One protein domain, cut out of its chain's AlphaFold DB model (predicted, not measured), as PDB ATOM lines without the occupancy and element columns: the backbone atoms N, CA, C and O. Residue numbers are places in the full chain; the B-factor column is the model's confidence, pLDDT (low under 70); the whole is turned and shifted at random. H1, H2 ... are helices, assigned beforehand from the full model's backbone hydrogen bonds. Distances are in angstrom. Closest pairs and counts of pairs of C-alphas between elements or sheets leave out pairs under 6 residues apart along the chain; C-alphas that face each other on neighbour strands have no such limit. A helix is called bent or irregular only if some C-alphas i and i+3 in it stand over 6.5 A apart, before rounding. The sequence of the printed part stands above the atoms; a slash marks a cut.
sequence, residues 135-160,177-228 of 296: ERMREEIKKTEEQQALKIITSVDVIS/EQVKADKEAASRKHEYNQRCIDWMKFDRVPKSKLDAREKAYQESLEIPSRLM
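AT A GLANCE: This is residues 135 to 160 and 177 to 228 of the 296 residues of an uncharacterized protein of Melampsora larici-populina (strain 98AG31 / pathotype 3-4-7) (UniProt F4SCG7). Two long helices, H2 and H3, make a wide V, the last part of H2 meeting the first part of H3 at a corner closed by a tight turn of chain. A third long helix, H1, is a separate rod with no helix touching it, and the far arms of the V stick out too, at residues 177 to 191 and 218 to 228. The printed part has 78 residues with three named helices, in the order H1, H2, H3, and no named strand; the class is all helix. It is extended, with a radius of gyration of the C-alphas of 19.2 A, and flat, spanning 63 by 37 by 16 A.

IN THESE COORDINATES: H1, residues 135 to 158, begins at C-alpha 135 (-9.050, 37.763, -39.489) and is 34.0 A long. H2, residues 177 to 201, begins at C-alpha 177 (-24.093, -0.641, -1.616) and is 36.2 A long. H3, residues 207 to 227, is 32.0 A long and ends at C-alpha 227 (-52.676, 14.423, -2.233). H3 is irregular: C-alphas 208 and 211 are 7.4 A apart.

HOW THE PARTS SIT: H1 is apart from H2 and from H3. H2 touches H3 with residues 196 to 200 alone, and H3 touches H2 with residues 207 to 214 alone. Their closest C-alphas, those of Cys 196 and Leu 210, are 6.6 A apart. They run opposite ways at a steep tilt of 63 degrees. In H1 and H2 every O i to N i+4 pair is within hydrogen-bond range; in H3, 13 of 17 are.

THE WHOLE: The two C-alphas farthest apart, those of Arg 136 and Met 228, are 64.0 A apart. Residues 161 to 176 are not printed, and C-alphas 160 and 177 are 21.9 A apart across this cut. The link from H2 to H3 is tight. The mean pLDDT of the printed part is 79.6; residues 153 to 160 and 223 to 228 are under 70.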
ATOM      1  N   GLU A 135      -8.520  39.062 -39.070       87.56
ATOM      2  CA  GLU A 135      -9.050  37.763 -39.489       87.56
ATOM      3  C   GLU A 135      -8.138  36.607 -39.055       87.56
ATOM      4  O   GLU A 135      -8.605  35.644 -38.440       87.56
ATOM      5  N   ARG A 136      -6.817  36.746 -39.247       89.31
ATOM      6  CA  ARG A 136      -5.836  35.766 -38.753       89.31
ATOM      7  C   ARG A 136      -5.927  35.569 -37.241       89.31
ATOM      8  O   ARG A 136      -5.941  34.429 -36.781       89.31
ATOM      9  N   MET A 137      -6.055  36.650 -36.471       85.06
ATOM     10  CA  MET A 137      -6.215  36.538 -35.018       85.06
ATOM     11  C   MET A 137      -7.522  35.836 -34.625       85.06
ATOM     12  O   MET A 137      -7.514  35.001 -33.721       85.06
ATOM     13  N   ARG A 138      -8.644  36.107 -35.310       86.19
ATOM     14  CA  ARG A 138      -9.915  35.397 -35.058       86.19
ATOM     15  C   ARG A 138      -9.801  33.904 -35.349       86.19
ATOM     16  O   ARG A 138     -10.299  33.093 -34.567       86.19
ATOM     17  N   GLU A 139      -9.137  33.527 -36.438       89.06
ATOM     18  CA  GLU A 139      -8.896  32.119 -36.748       89.06
ATOM     19  C   GLU A 139      -8.028  31.428 -35.699       89.06
ATOM     20  O   GLU A 139      -8.302  30.286 -35.333       89.06
ATOM     21  N   GLU A 140      -6.971  32.090 -35.228       87.50
ATOM     22  CA  GLU A 140      -6.109  31.552 -34.177       87.50
ATOM     23  C   GLU A 140      -6.888  31.344 -32.880       87.50
ATOM     24  O   GLU A 140      -6.814  30.259 -32.299       87.50
ATOM     25  N   ILE A 141      -7.712  32.316 -32.476       86.69
ATOM     26  CA  ILE A 141      -8.599  32.183 -31.315       86.69
ATOM     27  C   ILE A 141      -9.512  30.967 -31.494       86.69
ATOM     28  O   ILE A 141      -9.502  30.076 -30.646       86.69
ATOM     29  N   LYS A 142     -10.207  30.848 -32.631       89.19
ATOM     30  CA  LYS A 142     -11.088  29.705 -32.913       89.19
ATOM     31  C   LYS A 142     -10.342  28.368 -32.877       89.19
ATOM     32  O   LYS A 142     -10.811  27.421 -32.252       89.19
ATOM     33  N   LYS A 143      -9.146  28.290 -33.472       89.88
ATOM     34  CA  LYS A 143      -8.291  27.089 -33.423       89.88
ATOM     35  C   LYS A 143      -7.892  26.754 -31.985       89.88
ATOM     36  O   LYS A 143      -7.882  25.582 -31.614       89.88
ATOM     37  N   THR A 144      -7.578  27.751 -31.156       85.19
ATOM     38  CA  THR A 144      -7.246  27.519 -29.742       85.19
ATOM     39  C   THR A 144      -8.453  27.082 -28.920       85.19
ATOM     40  O   THR A 144      -8.307  26.182 -28.095       85.19
ATOM     41  N   GLU A 145      -9.640  27.636 -29.164       84.81
ATOM     42  CA  GLU A 145     -10.889  27.217 -28.522       84.81
ATOM     43  C   GLU A 145     -11.268  25.786 -28.915       84.81
ATOM     44  O   GLU A 145     -11.578  24.973 -28.045       84.81
ATOM     45  N   GLU A 146     -11.160  25.435 -30.198       84.50
ATOM     46  CA  GLU A 146     -11.370  24.069 -30.685       84.50
ATOM     47  C   GLU A 146     -10.353  23.097 -30.068       84.50
ATOM     48  O   GLU A 146     -10.726  22.031 -29.578       84.50
ATOM     49  N   GLN A 147      -9.072  23.474 -29.999       82.06
ATOM     50  CA  GLN A 147      -8.053  22.668 -29.322       82.06
ATOM     51  C   GLN A 147      -8.317  22.528 -27.819       82.06
ATOM     52  O   GLN A 147      -8.072  21.462 -27.256       82.06
ATOM     53  N   GLN A 148      -8.802  23.574 -27.146       80.12
ATOM     54  CA  GLN A 148      -9.183  23.501 -25.736       80.12
ATOM     55  C   GLN A 148     -10.406  22.601 -25.539       80.12
ATOM     56  O   GLN A 148     -10.387  21.753 -24.648       80.12
ATOM     57  N   ALA A 149     -11.421  22.704 -26.396       78.56
ATOM     58  CA  ALA A 149     -12.592  21.832 -26.369       78.56
ATOM     59  C   ALA A 149     -12.203  20.358 -26.585       78.56
ATOM     60  O   ALA A 149     -12.627  19.489 -25.823       78.56
ATOM     61  N   LEU A 150     -11.326  20.075 -27.555       75.94
ATOM     62  CA  LEU A 150     -10.806  18.728 -27.806       75.94
ATOM     63  C   LEU A 150      -9.969  18.198 -26.638       75.94
ATOM     64  O   LEU A 150     -10.107  17.027 -26.285       75.94
ATOM     65  N   LYS A 151      -9.136  19.037 -26.004       74.50
ATOM     66  CA  LYS A 151      -8.370  18.674 -24.796       74.50
ATOM     67  C   LYS A 151      -9.280  18.364 -23.609       74.50
ATOM     68  O   LYS A 151      -9.007  17.421 -22.875       74.50
ATOM     69  N   ILE A 152     -10.371  19.109 -23.432       70.19
ATOM     70  CA  ILE A 152     -11.367  18.820 -22.392       70.19
ATOM     71  C   ILE A 152     -12.006  17.451 -22.658       70.19
ATOM     72  O   ILE A 152     -12.007  16.613 -21.760       70.19
ATOM     73  N   ILE A 153     -12.449  17.176 -23.889       65.25
ATOM     74  CA  ILE A 153     -13.062  15.886 -24.261       65.25
ATOM     75  C   ILE A 153     -12.072  14.723 -24.074       65.25
ATOM     76  O   ILE A 153     -12.388  13.748 -23.398       65.25
ATOM     77  N   THR A 154     -10.841  14.849 -24.575       58.16
ATOM     78  CA  THR A 154      -9.814  13.802 -24.409       58.16
ATOM     79  C   THR A 154      -9.377  13.626 -22.957       58.16
ATOM     80  O   THR A 154      -9.123  12.503 -22.539       58.16
ATOM     81  N   SER A 155      -9.330  14.683 -22.142       56.75
ATOM     82  CA  SER A 155      -9.018  14.547 -20.712       56.75
ATOM     83  C   SER A 155     -10.117  13.821 -19.929       56.75
ATOM     84  O   SER A 155      -9.807  13.079 -18.998       56.75
ATOM     85  N   VAL A 156     -11.385  13.958 -20.335       55.75
ATOM     86  CA  VAL A 156     -12.505  13.194 -19.765       55.75
ATOM     87  C   VAL A 156     -12.374  11.701 -20.099       55.75
ATOM     88  O   VAL A 156     -12.611  10.870 -19.221       55.75
ATOM     89  N   ASP A 157     -11.890  11.352 -21.295       48.59
ATOM     90  CA  ASP A 157     -11.626   9.956 -21.681       48.59
ATOM     91  C   ASP A 157     -10.337   9.378 -21.051       48.59
ATOM     92  O   ASP A 157     -10.285   8.198 -20.686       48.59
ATOM     93  N   VAL A 158      -9.296  10.196 -20.844       47.31
ATOM     94  CA  VAL A 158      -8.005   9.759 -20.272       47.31
ATOM     95  C   VAL A 158      -8.060   9.572 -18.752       47.31
ATOM     96  O   VAL A 158      -7.383   8.682 -18.234       47.31
ATOM     97  N   ILE A 159      -8.927  10.282 -18.018       47.97
ATOM     98  CA  ILE A 159      -9.164   9.984 -16.588       47.97
ATOM     99  C   ILE A 159      -9.762   8.570 -16.401       47.97
ATOM    100  O   ILE A 159      -9.623   7.976 -15.329       47.97
ATOM    101  N   SER A 160     -10.345   7.976 -17.449       46.22
ATOM    102  CA  SER A 160     -10.831   6.591 -17.429       46.22
ATOM    103  C   SER A 160      -9.729   5.540 -17.648       46.22
ATOM    104  O   SER A 160      -9.934   4.365 -17.340       46.22
ATOM    105  N   GLU A 177     -23.206  -1.741  -2.001       82.62
ATOM    106  CA  GLU A 177     -24.093  -0.641  -1.616       82.62
ATOM    107  C   GLU A 177     -23.509   0.727  -1.963       82.62
ATOM    108  O   GLU A 177     -24.210   1.561  -2.526       82.62
ATOM    109  N   GLN A 178     -22.214   0.939  -1.717       83.25
ATOM    110  CA  GLN A 178     -21.545   2.192  -2.057       83.25
ATOM    111  C   GLN A 178     -21.503   2.409  -3.575       83.25
ATOM    112  O   GLN A 178     -21.787   3.500  -4.054       83.25
ATOM    113  N   VAL A 179     -21.228   1.354  -4.349       86.06
ATOM    114  CA  VAL A 179     -21.247   1.427  -5.821       86.06
ATOM    115  C   VAL A 179     -22.657   1.716  -6.349       86.06
ATOM    116  O   VAL A 179     -22.819   2.467  -7.312       86.06
ATOM    117  N   LYS A 180     -23.689   1.148  -5.716       88.00
ATOM    118  CA  LYS A 180     -25.086   1.419  -6.069       88.00
ATOM    119  C   LYS A 180     -25.471   2.868  -5.750       88.00
ATOM    120  O   LYS A 180     -26.035   3.536  -6.614       88.00
ATOM    121  N   ALA A 181     -25.102   3.369  -4.571       88.56
ATOM    122  CA  ALA A 181     -25.338   4.752  -4.167       88.56
ATOM    123  C   ALA A 181     -24.629   5.755  -5.094       88.56
ATOM    124  O   ALA A 181     -25.247   6.727  -5.525       88.56
ATOM    125  N   ASP A 182     -23.377   5.481  -5.473       87.81
ATOM    126  CA  ASP A 182     -22.615   6.308  -6.417       87.81
ATOM    127  C   ASP A 182     -23.317   6.376  -7.788       87.81
ATOM    128  O   ASP A 182     -23.435   7.450  -8.383       87.81
ATOM    129  N   LYS A 183     -23.832   5.241  -8.283       89.81
ATOM    130  CA  LYS A 183     -24.550   5.169  -9.565       89.81
ATOM    131  C   LYS A 183     -25.878   5.929  -9.526       89.81
ATOM    132  O   LYS A 183     -26.200   6.646 -10.471       89.81
ATOM    133  N   GLU A 184     -26.634   5.801  -8.441       87.75
ATOM    134  CA  GLU A 184     -27.888   6.537  -8.252       87.75
ATOM    135  C   GLU A 184     -27.650   8.045  -8.095       87.75
ATOM    136  O   GLU A 184     -28.400   8.849  -8.650       87.75
ATOM    137  N   ALA A 185     -26.589   8.447  -7.390       87.62
ATOM    138  CA  ALA A 185     -26.192   9.847  -7.269       87.62
ATOM    139  C   ALA A 185     -25.766  10.432  -8.625       87.62
ATOM    140  O   ALA A 185     -26.163  11.546  -8.973       87.62
ATOM    141  N   ALA A 186     -25.013   9.667  -9.421       88.25
ATOM    142  CA  ALA A 186     -24.633  10.059 -10.774       88.25
ATOM    143  C   ALA A 186     -25.856  10.211 -11.695       88.25
ATOM    144  O   ALA A 186     -25.941  11.204 -12.419       88.25
ATOM    145  N   SER A 187     -26.827   9.290 -11.620       90.06
ATOM    146  CA  SER A 187     -28.083   9.374 -12.384       90.06
ATOM    147  C   SER A 187     -28.870  10.636 -12.033       90.06
ATOM    148  O   SER A 187     -29.214  11.414 -12.918       90.06
ATOM    149  N   ARG A 188     -29.065  10.909 -10.734       86.56
ATOM    150  CA  ARG A 188     -29.785  12.107 -10.271       86.56
ATOM    151  C   ARG A 188     -29.118  13.403 -10.723       86.56
ATOM    152  O   ARG A 188     -29.798  14.342 -11.134       86.56
ATOM    153  N   LYS A 189     -27.783  13.455 -10.683       89.88
ATOM    154  CA  LYS A 189     -27.021  14.614 -11.166       89.88
ATOM    155  C   LYS A 189     -27.173  14.805 -12.677       89.88
ATOM    156  O   LYS A 189     -27.304  15.937 -13.134       89.88
ATOM    157  N   HIS A 190     -27.157  13.718 -13.444       89.06
ATOM    158  CA  HIS A 190     -27.360  13.772 -14.889       89.06
ATOM    159  C   HIS A 190     -28.761  14.287 -15.245       89.06
ATOM    160  O   HIS A 190     -28.879  15.207 -16.048       89.06
ATOM    161  N   GLU A 191     -29.802  13.771 -14.587       88.62
ATOM    162  CA  GLU A 191     -31.186  14.217 -14.785       88.62
ATOM    163  C   GLU A 191     -31.385  15.698 -14.434       88.62
ATOM    164  O   GLU A 191     -32.043  16.420 -15.181       88.62
ATOM    165  N   TYR A 192     -30.793  16.171 -13.333       89.31
ATOM    166  CA  TYR A 192     -30.798  17.593 -12.976       89.31
ATOM    167  C   TYR A 192     -30.144  18.454 -14.065       89.31
ATOM    168  O   TYR A 192     -30.750  19.403 -14.561       89.31
ATOM    169  N   ASN A 193     -28.937  18.082 -14.500       89.62
ATOM    170  CA  ASN A 193     -28.223  18.816 -15.542       89.62
ATOM    171  C   ASN A 193     -29.017  18.863 -16.856       89.62
ATOM    172  O   ASN A 193     -29.035  19.897 -17.522       89.62
ATOM    173  N   GLN A 194     -29.686  17.763 -17.215       90.62
ATOM    174  CA  GLN A 194     -30.516  17.691 -18.411       90.62
ATOM    175  C   GLN A 194     -31.691  18.677 -18.338       90.62
ATOM    176  O   GLN A 194     -31.876  19.466 -19.263       90.62
ATOM    177  N   ARG A 195     -32.407  18.732 -17.205       88.88
ATOM    178  CA  ARG A 195     -33.496  19.704 -16.994       88.88
ATOM    179  C   ARG A 195     -33.019  21.149 -17.100       88.88
ATOM    180  O   ARG A 195     -33.669  21.964 -17.749       88.88
ATOM    181  N   CYS A 196     -31.867  21.473 -16.510       85.62
ATOM    182  CA  CYS A 196     -31.303  22.819 -16.615       85.62
ATOM    183  C   CYS A 196     -31.005  23.207 -18.069       85.62
ATOM    184  O   CYS A 196     -31.255  24.346 -18.466       85.62
ATOM    185  N   ILE A 197     -30.478  22.272 -18.867       88.50
ATOM    186  CA  ILE A 197     -30.228  22.490 -20.295       88.50
ATOM    187  C   ILE A 197     -31.543  22.737 -21.036       88.50
ATOM    188  O   ILE A 197     -31.619  23.678 -21.829       88.50
ATOM    189  N   ASP A 198     -32.573  21.946 -20.754       89.38
ATOM    190  CA  ASP A 198     -33.870  22.069 -21.414       89.38
ATOM    191  C   ASP A 198     -34.548  23.410 -21.080       89.38
ATOM    192  O   ASP A 198     -35.019  24.101 -21.985       89.38
ATOM    193  N   TRP A 199     -34.492  23.871 -19.826       89.00
ATOM    194  CA  TRP A 199     -35.016  25.192 -19.448       89.00
ATOM    195  C   TRP A 199     -34.268  26.359 -20.086       89.00
ATOM    196  O   TRP A 199     -34.872  27.381 -20.411       89.00
ATOM    197  N   MET A 200     -32.956  26.230 -20.286       87.38
ATOM    198  CA  MET A 200     -32.192  27.257 -20.995       87.38
ATOM    199  C   MET A 200     -32.528  27.282 -22.489       87.38
ATOM    200  O   MET A 200     -32.605  28.361 -23.074       87.38
ATOM    201  N   LYS A 201     -32.715  26.112 -23.113       86.25
ATOM    202  CA  LYS A 201     -32.913  25.991 -24.565       86.25
ATOM    203  C   LYS A 201     -34.342  26.279 -25.010       86.25
ATOM    204  O   LYS A 201     -34.530  27.005 -25.982       86.25
ATOM    205  N   PHE A 202     -35.329  25.711 -24.324       82.38
ATOM    206  CA  PHE A 202     -36.728  25.753 -24.753       82.38
ATOM    207  C   PHE A 202     -37.521  26.839 -24.019       82.38
ATOM    208  O   PHE A 202     -38.195  27.637 -24.664       82.38
ATOM    209  N   ASP A 203     -37.347  26.951 -22.699       77.81
ATOM    210  CA  ASP A 203     -38.085  27.918 -21.867       77.81
ATOM    211  C   ASP A 203     -37.388  29.292 -21.762       77.81
ATOM    212  O   ASP A 203     -37.914  30.213 -21.134       77.81
ATOM    213  N   ARG A 204     -36.192  29.439 -22.357       83.56
ATOM    214  CA  ARG A 204     -35.342  30.648 -22.323       83.56
ATOM    215  C   ARG A 204     -35.119  31.202 -20.907       83.56
ATOM    216  O   ARG A 204     -35.028  32.415 -20.708       83.56
ATOM    217  N   VAL A 205     -35.018  30.324 -19.908       81.56
ATOM    218  CA  VAL A 205     -34.794  30.729 -18.514       81.56
ATOM    219  C   VAL A 205     -33.357  31.246 -18.353       81.56
ATOM    220  O   VAL A 205     -32.406  30.512 -18.636       81.56
ATOM    221  N   PRO A 206     -33.149  32.488 -17.870       83.06
ATOM    222  CA  PRO A 206     -31.812  33.003 -17.593       83.06
ATOM    223  C   PRO A 206     -31.106  32.176 -16.516       83.06
ATOM    224  O   PRO A 206     -31.731  31.761 -15.539       83.06
ATOM    225  N   LYS A 207     -29.781  32.020 -16.632       82.75
ATOM    226  CA  LYS A 207     -28.960  31.229 -15.692       82.75
ATOM    227  C   LYS A 207     -29.174  31.604 -14.218       82.75
ATOM    228  O   LYS A 207     -29.177  30.730 -13.364       82.75
ATOM    229  N   SER A 208     -29.418  32.884 -13.928       85.06
ATOM    230  CA  SER A 208     -29.675  33.392 -12.571       85.06
ATOM    231  C   SER A 208     -30.992  32.914 -11.945       85.06
ATOM    232  O   SER A 208     -31.180  33.079 -10.744       85.06
ATOM    233  N   LYS A 209     -31.909  32.344 -12.736       85.06
ATOM    234  CA  LYS A 209     -33.228  31.867 -12.290       85.06
ATOM    235  C   LYS A 209     -33.381  30.342 -12.354       85.06
ATOM    236  O   LYS A 209     -34.468  29.843 -12.069       85.06
ATOM    237  N   LEU A 210     -32.324  29.601 -12.697       85.31
ATOM    238  CA  LEU A 210     -32.375  28.138 -12.803       85.31
ATOM    239  C   LEU A 210     -32.633  27.463 -11.454       85.31
ATOM    240  O   LEU A 210     -33.466  26.564 -11.386       85.31
ATOM    241  N   ASP A 211     -32.016  27.947 -10.376       84.06
ATOM    242  CA  ASP A 211     -32.205  27.368  -9.037       84.06
ATOM    243  C   ASP A 211     -33.640  27.553  -8.527       84.06
ATOM    244  O   ASP A 211     -34.232  26.641  -7.953       84.06
ATOM    245  N   ALA A 212     -34.241  28.717  -8.793       85.88
ATOM    246  CA  ALA A 212     -35.641  28.974  -8.463       85.88
ATOM    247  C   ALA A 212     -36.593  28.080  -9.279       85.88
ATOM    248  O   ALA A 212     -37.619  27.635  -8.764       85.88
ATOM    249  N   ARG A 213     -36.243  27.795 -10.540       84.88
ATOM    250  CA  ARG A 213     -37.020  26.915 -11.419       84.88
ATOM    251  C   ARG A 213     -36.914  25.448 -11.002       84.88
ATOM    252  O   ARG A 213     -37.938  24.773 -10.972       84.88
ATOM    253  N   GLU A 214     -35.728  24.985 -10.608       87.62
ATOM    254  CA  GLU A 214     -35.552  23.641 -10.043       87.62
ATOM    255  C   GLU A 214     -36.334  23.481  -8.748       87.62
ATOM    256  O   GLU A 214     -37.022  22.479  -8.576       87.62
ATOM    257  N   LYS A 215     -36.290  24.480  -7.864       86.50
ATOM    258  CA  LYS A 215     -37.049  24.434  -6.616       86.50
ATOM    259  C   LYS A 215     -38.554  24.311  -6.872       86.50
ATOM    260  O   LYS A 215     -39.199  23.447  -6.288       86.50
ATOM    261  N   ALA A 216     -39.095  25.100  -7.801       85.38
ATOM    262  CA  ALA A 216     -40.502  25.007  -8.192       85.38
ATOM    263  C   ALA A 216     -40.857  23.640  -8.813       85.38
ATOM    264  O   ALA A 216     -41.938  23.112  -8.568       85.38
ATOM    265  N   TYR A 217     -39.949  23.045  -9.594       85.19
ATOM    266  CA  TYR A 217     -40.130  21.697 -10.136       85.19
ATOM    267  C   TYR A 217     -40.168  20.640  -9.021       85.19
ATOM    268  O   TYR A 217     -41.066  19.801  -9.010       85.19
ATOM    269  N   GLN A 218     -39.259  20.709  -8.047       85.25
ATOM    270  CA  GLN A 218     -39.247  19.794  -6.900       85.25
ATOM    271  C   GLN A 218     -40.521  19.924  -6.056       85.25
ATOM    272  O   GLN A 218     -41.162  18.917  -5.766       85.25
ATOM    273  N   GLU A 219     -40.959  21.151  -5.770       84.94
ATOM    274  CA  GLU A 219     -42.231  21.414  -5.083       84.94
ATOM    275  C   GLU A 219     -43.427  20.852  -5.877       84.94
ATOM    276  O   GLU A 219     -44.333  20.254  -5.298       84.94
ATOM    277  N   SER A 220     -43.408  20.947  -7.212       79.38
ATOM    278  CA  SER A 220     -44.463  20.381  -8.067       79.38
ATOM    279  C   SER A 220     -44.532  18.849  -8.047       79.38
ATOM    280  O   SER A 220     -45.605  18.294  -8.267       79.38
ATOM    281  N   LEU A 221     -43.422  18.162  -7.752       77.88
ATOM    282  CA  LEU A 221     -43.377  16.703  -7.604       77.88
ATOM    283  C   LEU A 221     -43.850  16.235  -6.220       77.88
ATOM    284  O   LEU A 221     -44.361  15.122  -6.089       77.88
ATOM    285  N   GLU A 222     -43.720  17.075  -5.192       71.62
ATOM    286  CA  GLU A 222     -44.187  16.776  -3.832       71.62
ATOM    287  C   GLU A 222     -45.711  16.931  -3.684       71.62
ATOM    288  O   GLU A 222     -46.339  16.204  -2.908       71.62
ATOM    289  N   ILE A 223     -46.334  17.825  -4.462       59.75
ATOM    290  CA  ILE A 223     -47.784  18.090  -4.420       59.75
ATOM    291  C   ILE A 223     -48.633  16.829  -4.731       59.75
ATOM    292  O   ILE A 223     -49.535  16.523  -3.943       59.75
ATOM    293  N   PRO A 224     -48.349  16.030  -5.782       57.19
ATOM    294  CA  PRO A 224     -49.046  14.767  -6.041       57.19
ATOM    295  C   PRO A 224     -48.862  13.719  -4.935       57.19
ATOM    296  O   PRO A 224     -49.792  12.972  -4.632       57.19
ATOM    297  N   SER A 225     -47.684  13.668  -4.299       56.50
ATOM    298  CA  SER A 225     -47.390  12.697  -3.236       56.50
ATOM    299  C   SER A 225     -48.171  12.981  -1.952       56.50
ATOM    300  O   SER A 225     -48.500  12.048  -1.221       56.50
ATOM    301  N   ARG A 226     -48.474  14.253  -1.670       54.09
ATOM    302  CA  ARG A 226     -49.248  14.663  -0.491       54.09
ATOM    303  C   ARG A 226     -50.744  14.401  -0.679       54.09
ATOM    304  O   ARG A 226     -51.374  13.833   0.209       54.09
ATOM    305  N   LEU A 227     -51.276  14.694  -1.868       53.88
ATOM    306  CA  LEU A 227     -52.676  14.423  -2.233       53.88
ATOM    307  C   LEU A 227     -53.014  12.923  -2.278       53.88
ATOM    308  O   LEU A 227     -54.125  12.535  -1.930       53.88
ATOM    309  N   MET A 228     -52.058  12.062  -2.637       53.31
ATOM    310  CA  MET A 228     -52.245  10.603  -2.599       53.31
ATOM    311  C   MET A 228     -52.241  10.015  -1.177       53.31
ATOM    312  O   MET A 228     -52.690   8.889  -0.991       53.31
TER     313      MET A 228